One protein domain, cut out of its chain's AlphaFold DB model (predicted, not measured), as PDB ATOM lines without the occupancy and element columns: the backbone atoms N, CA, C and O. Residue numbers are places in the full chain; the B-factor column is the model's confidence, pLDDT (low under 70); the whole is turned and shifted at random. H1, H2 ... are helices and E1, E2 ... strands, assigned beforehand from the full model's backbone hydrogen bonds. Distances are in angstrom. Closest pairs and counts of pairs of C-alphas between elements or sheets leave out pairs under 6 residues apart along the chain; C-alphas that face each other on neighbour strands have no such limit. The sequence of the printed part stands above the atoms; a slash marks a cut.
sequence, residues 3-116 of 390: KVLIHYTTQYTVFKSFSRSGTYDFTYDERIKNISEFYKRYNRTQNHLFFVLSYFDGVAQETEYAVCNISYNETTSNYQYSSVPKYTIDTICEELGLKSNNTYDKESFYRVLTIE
ATOM      1  N   LYS A   3      38.278  17.645  16.310       95.94
ATOM      2  CA  LYS A   3      38.474  17.695  14.862       95.94
ATOM      3  C   LYS A   3      37.367  16.921  14.171       95.94
ATOM      4  O   LYS A   3      37.002  15.834  14.614       95.94
ATOM      5  N   VAL A   4      36.872  17.489  13.079       96.25
ATOM      6  CA  VAL A   4      35.787  16.935  12.266       96.25
ATOM      7  C   VAL A   4      36.232  16.942  10.812       96.25
ATOM      8  O   VAL A   4      36.727  17.959  10.323       96.25
ATOM      9  N   LEU A   5      36.080  15.819  10.118       96.12
ATOM     10  CA  LEU A   5      36.356  15.744   8.688       96.12
ATOM     11  C   LEU A   5      35.103  16.170   7.924       96.12
ATOM     12  O   LEU A   5      34.028  15.640   8.175       96.12
ATOM     13  N   ILE A   6      35.229  17.089   6.973       93.75
ATOM     14  CA  ILE A   6      34.134  17.489   6.086       93.75
ATOM     15  C   ILE A   6      34.465  17.143   4.638       93.75
ATOM     16  O   ILE A   6      35.605  17.316   4.206       93.75
ATOM     17  N   HIS A   7      33.464  16.670   3.899       91.75
ATOM     18  CA  HIS A   7      33.509  16.423   2.465       91.75
ATOM     19  C   HIS A   7      32.480  17.281   1.729       91.75
ATOM     20  O   HIS A   7      31.291  17.231   2.046       91.75
ATOM     21  N   TYR A   8      32.928  18.030   0.724       89.56
ATOM     22  CA  TYR A   8      32.063  18.860  -0.113       89.56
ATOM     23  C   TYR A   8      31.719  18.131  -1.410       89.56
ATOM     24  O   TYR A   8      32.607  17.648  -2.116       89.56
ATOM     25  N   THR A   9      30.432  18.066  -1.747       87.94
ATOM     26  CA  THR A   9      29.955  17.351  -2.933       87.94
ATOM     27  C   THR A   9      28.773  18.045  -3.600       87.94
ATOM     28  O   THR A   9      27.976  18.718  -2.960       87.94
ATOM     29  N   THR A  10      28.637  17.838  -4.906       89.94
ATOM     30  CA  THR A  10      27.444  18.191  -5.695       89.94
ATOM     31  C   THR A  10      26.698  16.940  -6.170       89.94
ATOM     32  O   THR A  10      25.751  17.023  -6.949       89.94
ATOM     33  N   GLN A  11      27.116  15.751  -5.720       90.31
ATOM     34  CA  GLN A  11      26.508  14.481  -6.108       90.31
ATOM     35  C   GLN A  11      25.518  14.006  -5.043       90.31
ATOM     36  O   GLN A  11      25.910  13.473  -4.001       90.31
ATOM     37  N   TYR A  12      24.225  14.101  -5.352       90.81
ATOM     38  CA  TYR A  12      23.158  13.658  -4.453       90.81
ATOM     39  C   TYR A  12      23.265  12.173  -4.064       90.81
ATOM     40  O   TYR A  12      22.957  11.785  -2.940       90.81
ATOM     41  N   THR A  13      23.755  11.311  -4.960       91.69
ATOM     42  CA  THR A  13      23.956   9.876  -4.676       91.69
ATOM     43  C   THR A  13      24.971   9.632  -3.561       91.69
ATOM     44  O   THR A  13      24.808   8.698  -2.768       91.69
ATOM     45  N   VAL A  14      25.996  10.482  -3.468       90.25
ATOM     46  CA  VAL A  14      26.993  10.444  -2.397       90.25
ATOM     47  C   VAL A  14      26.334  10.877  -1.095       90.25
ATOM     48  O   VAL A  14      26.322  10.098  -0.149       90.25
ATOM     49  N   PHE A  15      25.684  12.042  -1.080       92.25
ATOM     50  CA  PHE A  15      24.941  12.549   0.080       92.25
ATOM     51  C   PHE A  15      23.933  11.532   0.638       92.25
ATOM     52  O   PHE A  15      23.962  11.178   1.821       92.25
ATOM     53  N   LYS A  16      23.105  10.960  -0.241       93.31
ATOM     54  CA  LYS A  16      22.098   9.953   0.101       93.31
ATOM     55  C   LYS A  16      22.697   8.667   0.665       93.31
ATOM     56  O   LYS A  16      21.966   7.900   1.278       93.31
ATOM     57  N   SER A  17      23.974   8.367   0.434       91.06
ATOM     58  CA  SER A  17      24.615   7.181   1.019       91.06
ATOM     59  C   SER A  17      24.952   7.396   2.494       91.06
ATOM     60  O   SER A  17      24.676   6.522   3.306       91.06
ATOM     61  N   PHE A  18      25.442   8.585   2.850       91.31
ATOM     62  CA  PHE A  18      25.828   8.927   4.226       91.31
ATOM     63  C   PHE A  18      24.676   9.449   5.088       91.31
ATOM     64  O   PHE A  18      24.804   9.532   6.303       91.31
ATOM     65  N   SER A  19      23.533   9.750   4.471       91.44
ATOM     66  CA  SER A  19      22.305  10.141   5.175       91.44
ATOM     67  C   SER A  19      21.458   8.944   5.634       91.44
ATOM     68  O   SER A  19      20.379   9.132   6.191       91.44
ATOM     69  N   ARG A  20      21.879   7.703   5.346       91.62
ATOM     70  CA  ARG A  20      21.100   6.496   5.673       91.62
ATOM     71  C   ARG A  20      21.312   6.095   7.125       91.62
ATOM     72  O   ARG A  20      22.435   6.124   7.615       91.62
ATOM     73  N   SER A  21      20.241   5.645   7.770       93.06
ATOM     74  CA  SER A  21      20.296   5.050   9.105       93.06
ATOM     75  C   SER A  21      21.019   3.705   9.085       93.06
ATOM     76  O   SER A  21      20.691   2.854   8.257       93.06
ATOM     77  N   GLY A  22      21.920   3.478  10.036       94.12
ATOM     78  CA  GLY A  22      22.650   2.221  10.200       94.12
ATOM     79  C   GLY A  22      24.162   2.404  10.126       94.12
ATOM     80  O   GLY A  22      24.666   3.525  10.176       94.12
ATOM     81  N   THR A  23      24.869   1.283  10.006       95.50
ATOM     82  CA  THR A  23      26.332   1.225   9.908       95.50
ATOM     83  C   THR A  23      26.714   0.591   8.580       95.50
ATOM     84  O   THR A  23      26.195  -0.470   8.226       95.50
ATOM     85  N   TYR A  24      27.622   1.228   7.849       95.19
ATOM     86  CA  TYR A  24      28.029   0.809   6.513       95.19
ATOM     87  C   TYR A  24      29.532   0.970   6.313       95.19
ATOM     88  O   TYR A  24      30.177   1.810   6.935       95.19
ATOM     89  N   ASP A  25      30.077   0.194   5.386       94.56
ATOM     90  CA  ASP A  25      31.484   0.260   5.008       94.56
ATOM     91  C   ASP A  25      31.754   1.413   4.032       94.56
ATOM     92  O   ASP A  25      30.951   1.712   3.138       94.56
ATOM     93  N   PHE A  26      32.931   2.026   4.144       91.31
ATOM     94  CA  PHE A  26      33.470   2.840   3.060       91.31
ATOM     95  C   PHE A  26      33.927   1.924   1.915       91.31
ATOM     96  O   PHE A  26      34.656   0.960   2.131       91.31
ATOM     97  N   THR A  27      33.505   2.231   0.684       87.62
ATOM     98  CA  THR A  27      33.729   1.367  -0.496       87.62
ATOM     99  C   THR A  27      34.527   2.017  -1.628       87.62
ATOM    100  O   THR A  27      34.785   1.374  -2.639       87.62
ATOM    101  N   TYR A  28      34.911   3.289  -1.491       85.19
ATOM    102  CA  TYR A  28      35.622   4.042  -2.531       85.19
ATOM    103  C   TYR A  28      37.034   4.404  -2.063       85.19
ATOM    104  O   TYR A  28      37.170   5.143  -1.087       85.19
ATOM    105  N   ASP A  29      38.062   3.952  -2.786       83.00
ATOM    106  CA  ASP A  29      39.481   4.054  -2.399       83.00
ATOM    107  C   ASP A  29      39.933   5.470  -2.019       83.00
ATOM    108  O   ASP A  29      40.585   5.672  -0.994       83.00
ATOM    109  N   GLU A  30      39.550   6.479  -2.804       79.62
ATOM    110  CA  GLU A  30      39.908   7.875  -2.521       79.62
ATOM    111  C   GLU A  30      39.310   8.364  -1.192       79.62
ATOM    112  O   GLU A  30      39.961   9.071  -0.417       79.62
ATOM    113  N   ARG A  31      38.077   7.943  -0.885       84.25
ATOM    114  CA  ARG A  31      37.423   8.272   0.386       84.25
ATOM    115  C   ARG A  31      38.089   7.520   1.526       84.25
ATOM    116  O   ARG A  31      38.407   8.129   2.540       84.25
ATOM    117  N   ILE A  32      38.364   6.229   1.328       89.00
ATOM    118  CA  ILE A  32      39.067   5.381   2.298       89.00
ATOM    119  C   ILE A  32      40.413   6.003   2.669       89.00
ATOM    120  O   ILE A  32      40.746   6.044   3.849       89.00
ATOM    121  N   LYS A  33      41.166   6.550   1.707       91.56
ATOM    122  CA  LYS A  33      42.437   7.230   1.988       91.56
ATOM    123  C   LYS A  33      42.260   8.409   2.953       91.56
ATOM    124  O   LYS A  33      42.916   8.433   3.991       91.56
ATOM    125  N   ASN A  34      41.359   9.345   2.646       92.25
ATOM    126  CA  ASN A  34      41.115  10.524   3.490       92.25
ATOM    127  C   ASN A  34      40.587  10.139   4.885       92.25
ATOM    128  O   ASN A  34      41.035  10.679   5.896       92.25
ATOM    129  N   ILE A  35      39.677   9.162   4.944       95.00
ATOM    130  CA  ILE A  35      39.129   8.624   6.196       95.00
ATOM    131  C   ILE A  35      40.227   7.959   7.030       95.00
ATOM    132  O   ILE A  35      40.331   8.214   8.224       95.00
ATOM    133  N   SER A  36      41.089   7.163   6.398       95.69
ATOM    134  CA  SER A  36      42.217   6.477   7.035       95.69
ATOM    135  C   SER A  36      43.234   7.456   7.614       95.69
ATOM    136  O   SER A  36      43.667   7.296   8.756       95.69
ATOM    137  N   GLU A  37      43.599   8.492   6.857       95.69
ATOM    138  CA  GLU A  37      44.513   9.543   7.318       95.69
ATOM    139  C   GLU A  37      43.934  10.311   8.511       95.69
ATOM    140  O   GLU A  37      44.633  10.528   9.504       95.69
ATOM    141  N   PHE A  38      42.648  10.667   8.452       96.88
ATOM    142  CA  PHE A  38      41.950  11.331   9.551       96.88
ATOM    143  C   PHE A  38      41.851  10.434  10.794       96.88
ATOM    144  O   PHE A  38      42.249  10.842  11.887       96.88
ATOM    145  N   TYR A  39      41.398   9.189  10.628       97.12
ATOM    146  CA  TYR A  39      41.217   8.229  11.715       97.12
ATOM    147  C   TYR A  39      42.526   7.959  12.455       97.12
ATOM    148  O   TYR A  39      42.598   8.135  13.670       97.12
ATOM    149  N   LYS A  40      43.601   7.619  11.731       95.94
ATOM    150  CA  LYS A  40      44.924   7.349  12.326       95.94
ATOM    151  C   LYS A  40      45.480   8.531  13.112       95.94
ATOM    152  O   LYS A  40      46.281   8.332  14.023       95.94
ATOM    153  N   ARG A  41      45.098   9.753  12.739       96.81
ATOM    154  CA  ARG A  41      45.580  10.972  13.385       96.81
ATOM    155  C   ARG A  41      44.849  11.286  14.688       96.81
ATOM    156  O   ARG A  41      45.486  11.819  15.592       96.81
ATOM    157  N   TYR A  42      43.552  10.985  14.782       96.50
ATOM    158  CA  TYR A  42      42.700  11.504  15.859       96.50
ATOM    159  C   TYR A  42      42.009  10.440  16.724       96.50
ATOM    160  O   TYR A  42      41.556  10.779  17.816       96.50
ATOM    161  N   ASN A  43      41.975   9.165  16.316       94.50
ATOM    162  CA  ASN A  43      41.287   8.096  17.060       94.50
ATOM    163  C   ASN A  43      41.828   7.847  18.479       94.50
ATOM    164  O   ASN A  43      41.137   7.274  19.309       94.50
ATOM    165  N   ARG A  44      43.067   8.262  18.770       93.25
ATOM    166  CA  ARG A  44      43.676   8.146  20.105       93.25
ATOM    167  C   ARG A  44      43.334   9.309  21.030       93.25
ATOM    168  O   ARG A  44      43.661   9.252  22.209       93.25
ATOM    169  N   THR A  45      42.766  10.387  20.495       91.25
ATOM    170  CA  THR A  45      42.584  11.656  21.217       91.25
ATOM    171  C   THR A  45      41.134  12.126  21.283       91.25
ATOM    172  O   THR A  45      40.858  13.100  21.975       91.25
ATOM    173  N   GLN A  46      40.222  11.475  20.560       92.94
ATOM    174  CA  GLN A  46      38.792  11.789  20.511       92.94
ATOM    175  C   GLN A  46      37.977  10.505  20.641       92.94
ATOM    176  O   GLN A  46      38.402   9.473  20.122       92.94
ATOM    177  N   ASN A  47      36.820  10.577  21.299       92.25
ATOM    178  CA  ASN A  47      35.912   9.433  21.427       92.25
ATOM    179  C   ASN A  47      35.108   9.238  20.136       92.25
ATOM    180  O   ASN A  47      34.923   8.110  19.682       92.25
ATOM    181  N   HIS A  48      34.710  10.340  19.502       94.50
ATOM    182  CA  HIS A  48      34.021  10.359  18.224       94.50
ATOM    183  C   HIS A  48      34.875  10.992  17.125       94.50
ATOM    184  O   HIS A  48      35.626  11.960  17.306       94.50
ATOM    185  N   LEU A  49      34.728  10.433  15.931       96.69
ATOM    186  CA  LEU A  49      35.387  10.877  14.715       96.69
ATOM    187  C   LEU A  49      34.317  11.184  13.682       96.69
ATOM    188  O   LEU A  49      33.984  10.360  12.834       96.69
ATOM    189  N   PHE A  50      33.763  12.387  13.765       96.94
ATOM    190  CA  PHE A  50      32.672  12.777  12.889       96.94
ATOM    191  C   PHE A  50      33.138  13.066  11.462       96.94
ATOM    192  O   PHE A  50      34.166  13.711  11.226       96.94
ATOM    193  N   PHE A  51      32.318  12.613  10.519       96.19
ATOM    194  CA  PHE A  51      32.410  12.906   9.102       96.19
ATOM    195  C   PHE A  51      31.153  13.642   8.654       96.19
ATOM    196  O   PHE A  51      30.044  13.124   8.778       96.19
ATOM    197  N   VAL A  52      31.336  14.855   8.146       95.44
ATOM    198  CA  VAL A  52      30.271  15.721   7.646       95.44
ATOM    199  C   VAL A  52      30.287  15.683   6.125       95.44
ATOM    200  O   VAL A  52      31.325  15.916   5.508       95.44
ATOM    201  N   LEU A  53      29.142  15.448   5.498       93.06
ATOM    202  CA  LEU A  53      28.947  15.728   4.082       93.06
ATOM    203  C   LEU A  53      28.187  17.033   3.927       93.06
ATOM    204  O   LEU A  53      27.097  17.169   4.467       93.06
ATOM    205  N   SER A  54      28.754  17.948   3.148       92.50
ATOM    206  CA  SER A  54      28.106  19.169   2.674       92.50
ATOM    207  C   SER A  54      27.733  18.970   1.207       92.50
ATOM    208  O   SER A  54      28.610  18.890   0.338       92.50
ATOM    209  N   TYR A  55      26.440  18.804   0.945       91.75
ATOM    210  CA  TYR A  55      25.883  18.643  -0.391       91.75
ATOM    211  C   TYR A  55      25.309  19.964  -0.876       91.75
ATOM    212  O   TYR A  55      24.397  20.492  -0.259       91.75
ATOM    213  N   PHE A  56      25.821  20.473  -1.993       90.19
ATOM    214  CA  PHE A  56      25.241  21.635  -2.653       90.19
ATOM    215  C   PHE A  56      24.331  21.192  -3.801       90.19
ATOM    216  O   PHE A  56      24.806  20.622  -4.794       90.19
ATOM    217  N   ASP A  57      23.036  21.482  -3.679       88.50
ATOM    218  CA  ASP A  57      22.080  21.342  -4.770       88.50
ATOM    219  C   ASP A  57      22.161  22.570  -5.683       88.50
ATOM    220  O   ASP A  57      21.664  23.655  -5.379       88.50
ATOM    221  N   GLY A  58      22.777  22.386  -6.851       84.56
ATOM    222  CA  GLY A  58      22.882  23.438  -7.858       84.56
ATOM    223  C   GLY A  58      21.543  23.871  -8.466       84.56
ATOM    224  O   GLY A  58      21.487  24.948  -9.058       84.56
ATOM    225  N   VAL A  59      20.476  23.073  -8.342       86.81
ATOM    226  CA  VAL A  59      19.132  23.422  -8.828       86.81
ATOM    227  C   VAL A  59      18.391  24.253  -7.787       86.81
ATOM    228  O   VAL A  59      17.934  25.347  -8.114       86.81
ATOM    229  N   ALA A  60      18.307  23.768  -6.546       87.69
ATOM    230  CA  ALA A  60      17.650  24.489  -5.454       87.69
ATOM    231  C   ALA A  60      18.459  25.697  -4.947       87.69
ATOM    232  O   ALA A  60      17.888  26.594  -4.338       87.69
ATOM    233  N   GLN A  61      19.766  25.751  -5.239       87.31
ATOM    234  CA  GLN A  61      20.715  26.712  -4.661       87.31
ATOM    235  C   GLN A  61      20.797  26.602  -3.130       87.31
ATOM    236  O   GLN A  61      21.001  27.594  -2.432       87.31
ATOM    237  N   GLU A  62      20.674  25.378  -2.619       87.75
ATOM    238  CA  GLU A  62      20.655  25.071  -1.191       87.75
ATOM    239  C   GLU A  62      21.778  24.098  -0.819       87.75
ATOM    240  O   GLU A  62      22.208  23.273  -1.629       87.75
ATOM    241  N   THR A  63      22.260  24.208   0.421       89.06
ATOM    242  CA  THR A  63      23.228  23.269   0.994       89.06
ATOM    243  C   THR A  63      22.547  22.390   2.039       89.06
ATOM    244  O   THR A  63      21.975  22.900   3.004       89.06
ATOM    245  N   GLU A  64      22.673  21.074   1.890       91.19
ATOM    246  CA  GLU A  64      22.244  20.076   2.867       91.19
ATOM    247  C   GLU A  64      23.446  19.435   3.569       91.19
ATOM    248  O   GLU A  64      24.518  19.259   2.981       91.19
ATOM    249  N   TYR A  65      23.254  19.035   4.828       92.38
ATOM    250  CA  TYR A  65      24.295  18.406   5.636       92.38
ATOM    251  C   TYR A  65      23.879  17.027   6.135       92.38
ATOM    252  O   TYR A  65      22.765  16.829   6.618       92.38
ATOM    253  N   ALA A  66      24.812  16.083   6.054       94.31
ATOM    254  CA  ALA A  66      24.715  14.782   6.702       94.31
ATOM    255  C   ALA A  66      25.926  14.590   7.606       94.31
ATOM    256  O   ALA A  66      27.025  15.032   7.272       94.31
ATOM    257  N   VAL A  67      25.735  13.922   8.741       95.94
ATOM    258  CA  VAL A  67      26.820  13.625   9.675       95.94
ATOM    259  C   VAL A  67      26.770  12.154  10.053       95.94
ATOM    260  O   VAL A  67      25.698  11.596  10.279       95.94
ATOM    261  N   CYS A  68      27.938  11.528  10.121       96.50
ATOM    262  CA  CYS A  68      28.112  10.160  10.588       96.50
ATOM    263  C   CYS A  68      29.359  10.048  11.471       96.50
ATOM    264  O   CYS A  68      30.280  10.859  11.352       96.50
ATOM    265  N   ASN A  69      29.409   9.042  12.340       96.38
ATOM    266  CA  ASN A  69      30.604   8.726  13.117       96.38
ATOM    267  C   ASN A  69      31.459   7.698  12.368       96.38
ATOM    268  O   ASN A  69      30.920   6.745  11.811       96.38
ATOM    269  N   ILE A  70      32.777   7.887  12.342       96.88
ATOM    270  CA  ILE A  70      33.736   6.962  11.733       96.88
ATOM    271  C   ILE A  70      34.215   5.968  12.790       96.88
ATOM    272  O   ILE A  70      34.645   6.356  13.876       96.88
ATOM    273  N   SER A  71      34.253   4.691  12.427       96.00
ATOM    274  CA  SER A  71      34.927   3.644  13.194       96.00
ATOM    275  C   SER A  71      35.779   2.758  12.283       96.00
ATOM    276  O   SER A  71      35.692   2.823  11.054       96.00
ATOM    277  N   TYR A  72      36.647   1.943  12.880       96.12
ATOM    278  CA  TYR A  72      37.396   0.912  12.167       96.12
ATOM    279  C   TYR A  72      36.944  -0.462  12.649       96.12
ATOM    280  O   TYR A  72      36.921  -0.730  13.850       96.12
ATOM    281  N   ASN A  73      36.571  -1.325  11.710       94.31
ATOM    282  CA  ASN A  73      36.171  -2.691  11.990       94.31
ATOM    283  C   ASN A  73      37.376  -3.613  11.824       94.31
ATOM    284  O   ASN A  73      37.785  -3.932  10.709       94.31
ATOM    285  N   GLU A  74      37.915  -4.073  12.950       93.00
ATOM    286  CA  GLU A  74      39.067  -4.981  12.985       93.00
ATOM    287  C   GLU A  74      38.778  -6.327  12.296       93.00
ATOM    288  O   GLU A  74      39.674  -6.933  11.714       93.00
ATOM    289  N   THR A  75      37.522  -6.791  12.306       92.50
ATOM    290  CA  THR A  75      37.144  -8.088  11.715       92.50
ATOM    291  C   THR A  75      37.162  -8.035  10.192       92.50
ATOM    292  O   THR A  75      37.650  -8.961   9.548       92.50
ATOM    293  N   THR A  76      36.647  -6.957   9.601       90.31
ATOM    294  CA  THR A  76      36.649  -6.768   8.140       90.31
ATOM    295  C   THR A  76      37.872  -6.003   7.638       90.31
ATOM    296  O   THR A  76      38.061  -5.891   6.430       90.31
ATOM    297  N   SER A  77      38.715  -5.498   8.547       91.94
ATOM    298  CA  SER A  77      39.840  -4.601   8.251       91.94
ATOM    299  C   SER A  77      39.430  -3.401   7.390       91.94
ATOM    300  O   SER A  77      40.151  -2.996   6.475       91.94
ATOM    301  N   ASN A  78      38.248  -2.844   7.664       94.06
ATOM    302  CA  ASN A  78      37.678  -1.754   6.882       94.06
ATOM    303  C   ASN A  78      37.189  -0.602   7.766       94.06
ATOM    304  O   ASN A  78      36.820  -0.787   8.926       94.06
ATOM    305  N   TYR A  79      37.165   0.601   7.197       96.12
ATOM    306  CA  TYR A  79      36.547   1.756   7.832       96.12
ATOM    307  C   TYR A  79      35.038   1.711   7.633       96.12
ATOM    308  O   TYR A  79      34.547   1.412   6.539       96.12
ATOM    309  N   GLN A  80      34.312   2.078   8.679       96.31
ATOM    310  CA  GLN A  80      32.859   2.133   8.691       96.31
ATOM    311  C   GLN A  80      32.384   3.532   9.061       96.31
ATOM    312  O   GLN A  80      33.090   4.293   9.726       96.31
ATOM    313  N   TYR A  81      31.172   3.860   8.630       95.56
ATOM    314  CA  TYR A  81      30.430   5.009   9.116       95.56
ATOM    315  C   TYR A  81      29.094   4.563   9.694       95.56
ATOM    316  O   TYR A  81      28.418   3.705   9.121       95.56
ATOM    317  N   SER A  82      28.704   5.161  10.815       95.62
ATOM    318  CA  SER A  82      27.398   4.961  11.435       95.62
ATOM    319  C   SER A  82      26.601   6.256  11.471       95.62
ATOM    320  O   SER A  82      27.137   7.341  11.713       95.62
ATOM    321  N   SER A  83      25.299   6.151  11.221       94.62
ATOM    322  CA  SER A  83      24.375   7.268  11.403       94.62
ATOM    323  C   SER A  83      24.401   7.757  12.847       94.62
ATOM    324  O   SER A  83      24.376   6.939  13.767       94.62
ATOM    325  N   VAL A  84      24.372   9.074  13.039       93.56
ATOM    326  CA  VAL A  84      24.239   9.690  14.365       93.56
ATOM    327  C   VAL A  84      22.819  10.229  14.565       93.56
ATOM    328  O   VAL A  84      22.134  10.532  13.583       93.56
ATOM    329  N   PRO A  85      22.347  10.367  15.814       89.88
ATOM    330  CA  PRO A  85      21.045  10.959  16.085       89.88
ATOM    331  C   PRO A  85      20.935  12.394  15.556       89.88
ATOM    332  O   PRO A  85      21.920  13.132  15.512       89.88
ATOM    333  N   LYS A  86      19.710  12.827  15.229       88.31
ATOM    334  CA  LYS A  86      19.442  14.163  14.665       88.31
ATOM    335  C   LYS A  86      20.028  15.301  15.507       88.31
ATOM    336  O   LYS A  86      20.618  16.216  14.949       88.31
ATOM    337  N   TYR A  87      19.960  15.197  16.835       86.38
ATOM    338  CA  TYR A  87      20.543  16.211  17.715       86.38
ATOM    339  C   TYR A  87      22.063  16.369  17.491       86.38
ATOM    340  O   TYR A  87      22.552  17.489  17.480       86.38
ATOM    341  N   THR A  88      22.808  15.276  17.276       90.88
ATOM    342  CA  THR A  88      24.262  15.313  17.050       90.88
ATOM    343  C   THR A  88      24.586  16.017  15.738       90.88
ATOM    344  O   THR A  88      25.532  16.799  15.681       90.88
ATOM    345  N   ILE A  89      23.780  15.764  14.696       92.44
ATOM    346  CA  ILE A  89      23.869  16.459  13.404       92.44
ATOM    347  C   ILE A  89      23.731  17.965  13.632       92.44
ATOM    348  O   ILE A  89      24.610  18.728  13.239       92.44
ATOM    349  N   ASP A  90      22.654  18.371  14.308       90.00
ATOM    350  CA  ASP A  90      22.328  19.779  14.528       90.00
ATOM    351  C   ASP A  90      23.419  20.476  15.360       90.00
ATOM    352  O   ASP A  90      23.907  21.532  14.960       90.00
ATOM    353  N   THR A  91      23.900  19.842  16.438       90.12
ATOM    354  CA  THR A  91      24.992  20.366  17.278       90.12
ATOM    355  C   THR A  91      26.304  20.523  16.506       90.12
ATOM    356  O   THR A  91      26.968  21.548  16.631       90.12
ATOM    357  N   ILE A  92      26.702  19.540  15.689       92.88
ATOM    358  CA  ILE A  92      27.942  19.631  14.899       92.88
ATOM    359  C   ILE A  92      27.842  20.742  13.855       92.88
ATOM    360  O   ILE A  92      28.796  21.498  13.675       92.88
ATOM    361  N   CYS A  93      26.700  20.853  13.173       91.81
ATOM    362  CA  CYS A  93      26.477  21.909  12.192       91.81
ATOM    363  C   CYS A  93      26.512  23.301  12.834       91.81
ATOM    364  O   CYS A  93      27.162  24.195  12.292       91.81
ATOM    365  N   GLU A  94      25.877  23.475  13.994       90.19
ATOM    366  CA  GLU A  94      25.880  24.736  14.739       90.19
ATOM    367  C   GLU A  94      27.293  25.141  15.186       90.19
ATOM    368  O   GLU A  94      27.747  26.240  14.861       90.19
ATOM    369  N   GLU A  95      28.022  24.240  15.849       91.06
ATOM    370  CA  GLU A  95      29.375  24.485  16.380       91.06
ATOM    371  C   GLU A  95      30.407  24.780  15.280       91.06
ATOM    372  O   GLU A  95      31.348  25.548  15.477       91.06
ATOM    373  N   LEU A  96      30.231  24.191  14.096       91.12
ATOM    374  CA  LEU A  96      31.073  24.465  12.930       91.12
ATOM    375  C   LEU A  96      30.639  25.711  12.146       91.12
ATOM    376  O   LEU A  96      31.288  26.066  11.158       91.12
ATOM    377  N   GLY A  97      29.546  26.366  12.542       89.06
ATOM    378  CA  GLY A  97      28.985  27.499  11.816       89.06
ATOM    379  C   GLY A  97      28.525  27.133  10.402       89.06
ATOM    380  O   GLY A  97      28.549  27.989   9.513       89.06
ATOM    381  N   LEU A  98      28.123  25.877  10.183       87.25
ATOM    382  CA  LEU A  98      27.592  25.382   8.913       87.25
ATOM    383  C   LEU A  98      26.179  25.931   8.715       87.25
ATOM    384  O   LEU A  98      25.173  25.313   9.050       87.25
ATOM    385  N   LYS A  99      26.133  27.155   8.202       71.19
ATOM    386  CA  LYS A  99      24.923  27.845   7.754       71.19
ATOM    387  C   LYS A  99      24.688  27.456   6.299       71.19
ATOM    388  O   LYS A  99      25.672  27.307   5.584       71.19
ATOM    389  N   SER A 100      23.431  27.362   5.862       64.81
ATOM    390  CA  SER A 100      22.951  26.881   4.546       64.81
ATOM    391  C   SER A 100      23.510  27.582   3.288       64.81
ATOM    392  O   SER A 100      22.968  27.441   2.199       64.81
ATOM    393  N   ASN A 101      24.579  28.359   3.418       61.62
ATOM    394  CA  ASN A 101      25.301  29.012   2.347       61.62
ATOM    395  C   ASN A 101      26.193  28.009   1.602       61.62
ATOM    396  O   ASN A 101      26.648  26.999   2.146       61.62
ATOM    397  N   ASN A 102      26.478  28.309   0.338       62.38
ATOM    398  CA  ASN A 102      27.358  27.493  -0.484       62.38
ATOM    399  C   ASN A 102      28.804  27.555   0.041       62.38
ATOM    400  O   ASN A 102      29.465  28.588  -0.046       62.38
ATOM    401  N   THR A 103      29.298  26.440   0.574       62.69
ATOM    402  CA  THR A 103      30.692  26.276   1.021       62.69
ATOM    403  C   THR A 103      31.541  25.486   0.021       62.69
ATOM    404  O   THR A 103      32.680  25.141   0.330       62.69
ATOM    405  N   TYR A 104      30.988  25.144  -1.150       64.19
ATOM    406  CA  TYR A 104      31.682  24.368  -2.170       64.19
ATOM    407  C   TYR A 104      32.789  25.205  -2.813       64.19
ATOM    408  O   TYR A 104      32.541  26.171  -3.534       64.19
ATOM    409  N   ASP A 105      34.023  24.785  -2.570       61.62
ATOM    410  CA  ASP A 105      35.218  25.320  -3.199       61.62
ATOM    411  C   ASP A 105      35.788  24.252  -4.138       61.62
ATOM    412  O   ASP A 105      36.055  23.120  -3.722       61.62
ATOM    413  N   LYS A 106      35.964  24.606  -5.415       55.91
ATOM    414  CA  LYS A 106      36.445  23.692  -6.466       55.91
ATOM    415  C   LYS A 106      37.846  23.139  -6.180       55.91
ATOM    416  O   LYS A 106      38.231  22.156  -6.807       55.91
ATOM    417  N   GLU A 107      38.594  23.744  -5.258       53.53
ATOM    418  CA  GLU A 107      39.993  23.402  -4.987       53.53
ATOM    419  C   GLU A 107      40.192  22.384  -3.844       53.53
ATOM    420  O   GLU A 107      41.297  21.869  -3.674       53.53
ATOM    421  N   SER A 108      39.158  22.037  -3.058       58.44
ATOM    422  CA  SER A 108      39.317  21.128  -1.907       58.44
ATOM    423  C   SER A 108      38.041  20.345  -1.567       58.44
ATOM    424  O   SER A 108      37.108  20.871  -0.964       58.44
ATOM    425  N   PHE A 109      38.034  19.046  -1.894       81.81
ATOM    426  CA  PHE A 109      36.924  18.129  -1.588       81.81
ATOM    427  C   PHE A 109      36.847  17.712  -0.118       81.81
ATOM    428  O   PHE A 109      35.779  17.301   0.324       81.81
ATOM    429  N   TYR A 110      37.954  17.787   0.627       89.12
ATOM    430  CA  TYR A 110      38.037  17.395   2.034       89.12
ATOM    431  C   TYR A 110      38.728  18.473   2.860       89.12
ATOM    432  O   TYR A 110      39.787  18.969   2.477       89.12
ATOM    433  N   ARG A 111      38.166  18.798   4.028       91.00
ATOM    434  CA  ARG A 111      38.792  19.693   5.013       91.00
ATOM    435  C   ARG A 111      38.672  19.111   6.413       91.00
ATOM    436  O   ARG A 111      37.732  18.384   6.710       91.00
ATOM    437  N   VAL A 112      39.615  19.455   7.284       94.12
ATOM    438  CA  VAL A 112      39.501  19.177   8.720       94.12
ATOM    439  C   VAL A 112      39.120  20.472   9.414       94.12
ATOM    440  O   VAL A 112      39.898  21.427   9.423       94.12
ATOM    441  N   LEU A 113      37.920  20.502   9.980       93.56
ATOM    442  CA  LEU A 113      37.415  21.617  10.767       93.56
ATOM    443  C   LEU A 113      37.621  21.354  12.261       93.56
ATOM    444  O   LEU A 113      37.951  20.240  12.677       93.56
ATOM    445  N   THR A 114      37.477  22.406  13.063       94.50
ATOM    446  CA  THR A 114      37.671  22.352  14.514       94.50
ATOM    447  C   THR A 114      36.429  22.869  15.214       94.50
ATOM    448  O   THR A 114      35.992  23.974  14.922       94.50
ATOM    449  N   ILE A 115      35.905  22.073  16.141       93.31
ATOM    450  CA  ILE A 115      34.953  22.515  17.155       93.31
ATOM    451  C   ILE A 115      35.756  22.873  18.409       93.31
ATOM    452  O   ILE A 115      36.572  22.077  18.901       93.31
ATOM    453  N   GLU A 116      35.556  24.092  18.900       89.88
ATOM    454  CA  GLU A 116      36.202  24.584  20.113       89.88
ATOM    455  C   GLU A 116      35.602  23.938  21.374       89.88
ATOM    456  O   GLU A 116      34.464  23.476  21.394       89.88
TER     457      GLU A 116
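This is residues 3 to 116 of the 390 residues of an uncharacterized protein of Aliarcobacter thereius (UniProt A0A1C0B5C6). One strongly twisted sheet of six strands curls round two helices, H1 and H2, on one face, while H3 crosses the other face, making three layers, with helices on both faces of a sheet. A long loop, residues 96 to 109, joins H3 to the edge strand E6. The printed part has 114 residues, with three named helices and six named strands in the order E1 H1 E2 H2 E3 E4 E5 H3 E6. The sheet is mixed, in the order E2 E5 E4 E3 E1 E6, and the class is mixed, helices and strands. The whole is compact, with a radius of gyration of the C-alphas of 13.5 A and spans of 42 by 30 by 28 A.

E1, residues 3 to 9, is parallel to E3, residues 50 to 57, at 25 degrees, with N 7 and O 52 2.8 A apart, within hydrogen-bond range. On its other side E1 is antiparallel to E6, residues 110 to 115, with N 6 and O 111 2.8 A apart. H1, residues 12 to 18, is on the sheet; its closest C-alphas to E3 are those of Phe 15 and Tyr 55, 6.2 A apart. E2, residues 23 to 25, is an edge strand, antiparallel to E5, residues 78 to 83, with N 81 and O 24 2.8 A apart. H2, residues 29 to 42, is on the same face as H1, but the two are apart; its closest C-alphas to E5 are those of Ile 32 and Tyr 79, 7.1 A apart. E3, E4, residues 62 to 73, and E5 form a meander, each strand the antiparallel neighbour of the one before. E3 and E4 are a hairpin, with N 53 and O 66 2.8 A apart, and so are E4 and E5, with N 80 and O 71 2.8 A apart. H3, residues 86 to 95, is on the opposite face from H2, at a height over the sheet of 7.8 A, and runs across the strands, at 87 degrees to E3 on the local plane. The closest C-alphas of H3 and E4 are those of Ile 89 and Val 67, 5.5 A apart. In H1, H2 and H3 every O i to N i+4 pair is within hydrogen-bond range.

E1 begins at C-alpha 3 (38.474, 17.695, 14.862) and is 19.7 A long from first to last C-alpha. H1 measures 10.2 A, E2 7.2 A and H2 20.0 A. E3 measures 22.3 A. E4, the longest strand, runs 34.4 A from C-alpha 62 (20.655, 25.071, -1.191). E5 measures 16.7 A and H3 14.4 A. E6, 16.3 A, ends at C-alpha 115 (34.953, 22.515, 17.155).

The C-alphas of Gln 61 and Thr 75, the two farthest apart, are 41.8 A from each other. The printed part has no cut, and the link from H3 to E6 is long, with 14 residues. The mean pLDDT of the printed part is 89.4; residues 100 to 108 are under 70.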